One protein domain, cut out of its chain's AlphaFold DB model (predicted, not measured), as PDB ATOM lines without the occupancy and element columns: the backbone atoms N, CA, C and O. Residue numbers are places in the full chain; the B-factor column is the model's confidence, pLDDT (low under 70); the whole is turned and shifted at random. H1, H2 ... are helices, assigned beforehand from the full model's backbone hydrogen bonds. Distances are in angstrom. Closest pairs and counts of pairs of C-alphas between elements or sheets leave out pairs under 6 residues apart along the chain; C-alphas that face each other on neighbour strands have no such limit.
ATOM      1  N   ALA A   9     267.957 309.451 268.551       93.50
ATOM      2  CA  ALA A   9     269.038 310.194 267.919       93.50
ATOM      3  C   ALA A   9     269.928 310.883 268.963       93.50
ATOM      4  O   ALA A   9     271.155 310.872 268.845       93.50
ATOM      5  N   LYS A  10     269.331 311.436 270.026       94.81
ATOM      6  CA  LYS A  10     270.072 312.066 271.114       94.81
ATOM      7  C   LYS A  10     270.862 311.048 271.925       94.81
ATOM      8  O   LYS A  10     271.979 311.343 272.349       94.81
ATOM      9  N   MET A  11     270.306 309.856 272.133       94.50
ATOM     10  CA  MET A  11     271.040 308.752 272.748       94.50
ATOM     11  C   MET A  11     272.260 308.374 271.900       94.50
ATOM     12  O   MET A  11     273.370 308.294 272.428       94.50
ATOM     13  N   ASP A  12     272.077 308.206 270.589       95.50
ATOM     14  CA  ASP A  12     273.163 307.866 269.669       95.50
ATOM     15  C   ASP A  12     274.253 308.940 269.648       95.50
ATOM     16  O   ASP A  12     275.438 308.616 269.649       95.50
ATOM     17  N   GLU A  13     273.886 310.220 269.689       96.19
ATOM     18  CA  GLU A  13     274.840 311.329 269.784       96.19
ATOM     19  C   GLU A  13     275.697 311.232 271.060       96.19
ATOM     20  O   GLU A  13     276.928 311.332 271.004       96.19
ATOM     21  N   ILE A  14     275.064 310.987 272.213       95.62
ATOM     22  CA  ILE A  14     275.760 310.855 273.501       95.62
ATOM     23  C   ILE A  14     276.722 309.665 273.469       95.62
ATOM     24  O   ILE A  14     277.882 309.805 273.870       95.62
ATOM     25  N   LEU A  15     276.276 308.515 272.966       96.44
ATOM     26  CA  LEU A  15     277.098 307.312 272.857       96.44
ATOM     27  C   LEU A  15     278.296 307.534 271.925       96.44
ATOM     28  O   LEU A  15     279.443 307.300 272.318       96.44
ATOM     29  N   ASN A  16     278.057 308.091 270.738       96.19
ATOM     30  CA  ASN A  16     279.110 308.350 269.760       96.19
ATOM     31  C   ASN A  16     280.147 309.362 270.269       96.19
ATOM     32  O   ASN A  16     281.341 309.183 270.023       96.19
ATOM     33  N   SER A  17     279.735 310.373 271.046       96.19
ATOM     34  CA  SER A  17     280.674 311.326 271.667       96.19
ATOM     35  C   SER A  17     281.667 310.667 272.638       96.19
ATOM     36  O   SER A  17     282.757 311.191 272.856       96.19
ATOM     37  N   HIS A  18     281.331 309.484 273.164       96.38
ATOM     38  CA  HIS A  18     282.183 308.673 274.040       96.38
ATOM     39  C   HIS A  18     282.818 307.477 273.317       96.38
ATOM     40  O   HIS A  18     283.291 306.537 273.966       96.38
ATOM     41  N   LEU A  19     282.845 307.511 271.979       97.69
ATOM     42  CA  LEU A  19     283.389 306.452 271.120       97.69
ATOM     43  C   LEU A  19     282.677 305.104 271.318       97.69
ATOM     44  O   LEU A  19     283.286 304.041 271.198       97.69
ATOM     45  N   ILE A  20     281.387 305.147 271.653       97.25
ATOM     46  CA  ILE A  20     280.537 303.970 271.806       97.25
ATOM     47  C   ILE A  20     279.595 303.912 270.605       97.25
ATOM     48  O   ILE A  20     278.738 304.776 270.448       97.25
ATOM     49  N   SER A  21     279.735 302.878 269.772       96.50
ATOM     50  CA  SER A  21     278.776 302.626 268.694       96.50
ATOM     51  C   SER A  21     277.509 302.003 269.270       96.50
ATOM     52  O   SER A  21     277.528 300.914 269.850       96.50
ATOM     53  N   ALA A  22     276.403 302.715 269.099       96.06
ATOM     54  CA  ALA A  22     275.095 302.299 269.574       96.06
ATOM     55  C   ALA A  22     274.512 301.121 268.767       96.06
ATOM     56  O   ALA A  22     273.620 300.427 269.250       96.06
ATOM     57  N   GLU A  23     275.029 300.871 267.560       96.81
ATOM     58  CA  GLU A  23     274.666 299.722 266.723       96.81
ATOM     59  C   GLU A  23     275.031 298.403 267.412       96.81
ATOM     60  O   GLU A  23     274.166 297.550 267.602       96.81
ATOM     61  N   PHE A  24     276.274 298.273 267.892       98.06
ATOM     62  CA  PHE A  24     276.726 297.060 268.579       98.06
ATOM     63  C   PHE A  24     275.987 296.819 269.899       98.06
ATOM     64  O   PHE A  24     275.741 295.673 270.258       98.06
ATOM     65  N   LEU A  25     275.579 297.885 270.600       95.62
ATOM     66  CA  LEU A  25     274.772 297.750 271.816       95.62
ATOM     67  C   LEU A  25     273.375 297.198 271.516       95.62
ATOM     68  O   LEU A  25     272.900 296.317 272.226       95.62
ATOM     69  N   ARG A  26     272.711 297.709 270.470       95.44
ATOM     70  CA  ARG A  26     271.375 297.239 270.066       95.44
ATOM     71  C   ARG A  26     271.406 295.822 269.493       95.44
ATOM     72  O   ARG A  26     270.429 295.097 269.645       95.44
ATOM     73  N   ALA A  27     272.506 295.448 268.845       97.75
ATOM     74  CA  ALA A  27     272.720 294.117 268.286       97.75
ATOM     75  C   ALA A  27     273.165 293.066 269.322       97.75
ATOM     76  O   ALA A  27     273.290 291.900 268.959       97.75
ATOM     77  N   ASP A  28     273.418 293.464 270.577       97.44
ATOM     78  CA  ASP A  28     274.035 292.616 271.613       97.44
ATOM     79  C   ASP A  28     275.387 292.013 271.169       97.44
ATOM     80  O   ASP A  28     275.780 290.909 271.548       97.44
ATOM     81  N   ASP A  29     276.129 292.754 270.340       98.31
ATOM     82  CA  ASP A  29     277.442 292.349 269.843       98.31
ATOM     83  C   ASP A  29     278.547 292.931 270.727       98.31
ATOM     84  O   ASP A  29     279.109 294.006 270.485       98.31
ATOM     85  N   PHE A  30     278.875 292.182 271.778       97.31
ATOM     86  CA  PHE A  30     279.940 292.551 272.703       97.31
ATOM     87  C   PHE A  30     281.302 292.715 272.010       97.31
ATOM     88  O   PHE A  30     282.038 293.659 272.311       97.31
ATOM     89  N   TRP A  31     281.660 291.811 271.095       97.81
ATOM     90  CA  TRP A  31     282.982 291.818 270.465       97.81
ATOM     91  C   TRP A  31     283.121 292.968 269.470       97.81
ATOM     92  O   TRP A  31     284.159 293.637 269.460       97.81
ATOM     93  N   GLY A  32     282.075 293.250 268.690       97.88
ATOM     94  CA  GLY A  32     281.999 294.426 267.827       97.88
ATOM     95  C   GLY A  32     282.124 295.728 268.620       97.88
ATOM     96  O   GLY A  32     282.957 296.581 268.284       97.88
ATOM     97  N   PHE A  33     281.392 295.845 269.734       97.81
ATOM     98  CA  PHE A  33     281.499 296.975 270.665       97.81
ATOM     99  C   PHE A  33     282.926 297.141 271.201       97.81
ATOM    100  O   PHE A  33     283.501 298.230 271.111       97.81
ATOM    101  N   PHE A  34     283.505 296.069 271.750       96.56
ATOM    102  CA  PHE A  34     284.805 296.113 272.410       96.56
ATOM    103  C   PHE A  34     285.920 296.479 271.432       96.56
ATOM    104  O   PHE A  34     286.673 297.420 271.684       96.56
ATOM    105  N   ASN A  35     286.003 295.779 270.298       96.25
ATOM    106  CA  ASN A  35     287.064 295.991 269.316       96.25
ATOM    107  C   ASN A  35     286.995 297.394 268.710       96.25
ATOM    108  O   ASN A  35     288.010 298.091 268.649       96.25
ATOM    109  N   THR A  36     285.797 297.848 268.333       97.00
ATOM    110  CA  THR A  36     285.616 299.178 267.734       97.00
ATOM    111  C   THR A  36     285.987 300.284 268.714       97.00
ATOM    112  O   THR A  36     286.728 301.207 268.366       97.00
ATOM    113  N   ARG A  37     285.520 300.179 269.964       96.94
ATOM    114  CA  ARG A  37     285.827 301.167 271.000       96.94
ATOM    115  C   ARG A  37     287.309 301.159 271.377       96.94
ATOM    116  O   ARG A  37     287.890 302.232 271.533       96.94
ATOM    117  N   LYS A  38     287.929 299.977 271.486       95.12
ATOM    118  CA  LYS A  38     289.369 299.824 271.747       95.12
ATOM    119  C   LYS A  38     290.187 300.558 270.688       95.12
ATOM    120  O   LYS A  38     290.973 301.435 271.033       95.12
ATOM    121  N   GLU A  39     289.953 300.275 269.408       94.88
ATOM    122  CA  GLU A  39     290.693 300.919 268.316       94.88
ATOM    123  C   GLU A  39     290.472 302.437 268.265       94.88
ATOM    124  O   GLU A  39     291.414 303.194 268.015       94.88
ATOM    125  N   ALA A  40     289.250 302.912 268.527       95.81
ATOM    126  CA  ALA A  40     288.964 304.345 268.576       95.81
ATOM    127  C   ALA A  40     289.757 305.050 269.692       95.81
ATOM    128  O   ALA A  40     290.350 306.103 269.456       95.81
ATOM    129  N   LEU A  41     289.824 304.450 270.883       95.38
ATOM    130  CA  LEU A  41     290.603 304.978 272.006       95.38
ATOM    131  C   LEU A  41     292.107 304.963 271.718       95.38
ATOM    132  O   LEU A  41     292.780 305.963 271.966       95.38
ATOM    133  N   LEU A  42     292.634 303.878 271.141       94.31
ATOM    134  CA  LEU A  42     294.049 303.789 270.768       94.31
ATOM    135  C   LEU A  42     294.442 304.892 269.777       94.31
ATOM    136  O   LEU A  42     295.492 305.505 269.944       94.31
ATOM    137  N   LYS A  43     293.579 305.224 268.808       94.06
ATOM    138  CA  LYS A  43     293.807 306.352 267.884       94.06
ATOM    139  C   LYS A  43     293.854 307.704 268.599       94.06
ATOM    140  O   LYS A  43     294.669 308.553 268.239       94.06
ATOM    141  N   VAL A  44     292.997 307.925 269.601       95.00
ATOM    142  CA  VAL A  44     293.029 309.157 270.414       95.00
ATOM    143  C   VAL A  44     294.344 309.256 271.186       95.00
ATOM    144  O   VAL A  44     294.973 310.315 271.184       95.00
ATOM    145  N   ILE A  45     294.785 308.152 271.790       92.62
ATOM    146  CA  ILE A  45     296.048 308.074 272.534       92.62
ATOM    147  C   ILE A  45     297.243 308.302 271.602       92.62
ATOM    148  O   ILE A  45     298.081 309.151 271.890       92.62
ATOM    149  N   GLU A  46     297.295 307.616 270.460       94.69
ATOM    150  CA  GLU A  46     298.348 307.758 269.445       94.69
ATOM    151  C   GLU A  46     298.486 309.212 268.988       94.69
ATOM    152  O   GLU A  46     299.587 309.767 268.979       94.69
ATOM    153  N   LYS A  47     297.355 309.866 268.695       94.25
ATOM    154  CA  LYS A  47     297.320 311.282 268.325       94.25
ATOM    155  C   LYS A  47     297.819 312.188 269.453       94.25
ATOM    156  O   LYS A  47     298.552 313.133 269.177       94.25
ATOM    157  N   ALA A  48     297.427 311.924 270.699       95.12
ATOM    158  CA  ALA A  48     297.839 312.725 271.850       95.12
ATOM    159  C   ALA A  48     299.330 312.551 272.185       95.12
ATOM    160  O   ALA A  48     299.987 313.507 272.589       95.12
ATOM    161  N   MET A  49     299.868 311.343 272.007       93.69
ATOM    162  CA  MET A  49     301.265 311.014 272.299       93.69
ATOM    163  C   MET A  49     302.217 311.322 271.139       93.69
ATOM    164  O   MET A  49     303.424 311.427 271.361       93.69
ATOM    165  N   GLY A  50     301.706 311.414 269.907       93.25
ATOM    166  CA  GLY A  50     302.520 311.538 268.695       93.25
ATOM    167  C   GLY A  50     303.379 310.300 268.415       93.25
ATOM    168  O   GLY A  50     304.430 310.410 267.785       93.25
TER     169      GLY A  50
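What this domain is: This is residues 9 to 50 of the 66 residues of an uncharacterized protein of Candidatus Poribacteria bacterium (UniProt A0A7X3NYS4). The model is a flat zigzag of three helices: H1 runs one way, the chain folds back through residues 18 to 21 to the short H2, and after a second turn at residues 27 to 29 the long H3 makes the longest arm. H1 and H3 do not meet, and residues 42 to 50 at the far end of H3 stick out. The printed part has 42 residues with three named helices, in the order H1, H2, H3, and no named strand; the class is all helix. It is only just loose, close to compact, with a radius of gyration of the C-alphas of 11.4 A, and the C-alphas span 34 by 23 by 7 A along their three main axes.

Where its parts are: The printed part opens with H1, residues 9 to 17, which begins at C-alpha 9 at (269.038, 310.194, 267.919) and measures 12.3 A from first to last C-alpha. H2, residues 22 to 26, measures 6.3 A and begins at C-alpha 22 at (275.095, 302.299, 269.574). H3, residues 30 to 49, is the longest helix, with 20 residues and 28.2 A from C-alpha 30 to C-alpha 49 at (301.265, 311.014, 272.299). Gly 50 follows it as the last printed residue.

How they stand to each other: H1 and H2 touch only at the corner by their link, and only just, with 3 pairs of C-alphas within 8 A. Their closest C-alphas, those of Asp 12 and Ala 22, are 5.9 A apart, and their centres are 11.1 A apart. H2 and H3 also touch only at the corner by their link, with 4 pairs of C-alphas within 8 A. The closest C-alphas are those of Phe 24 and Phe 33, 5.2 A apart; the centres are 16.0 A apart. H3 touches H2 with residues 30 to 33 alone. H1 and H3 are apart. In H1, H2 and H3 every backbone O i to N i+4 pair is within hydrogen-bond range.

The domain as a whole: The two C-alphas farthest apart are those of Ala 27 and Gly 50, at 34.5 A, and the C-alphas of Ala 9 and Gly 50 are 33.5 A apart. Residues 26 to 31 stand free, and so do residues 42 to 50, of which 42 to 49 belong to H3. The link from H1 to H2, with 4 residues between them, and the link from H2 to H3, with 3, are both tight. The printed part has no cut. Its mean pLDDT is 95.9, and no printed residue is under 70.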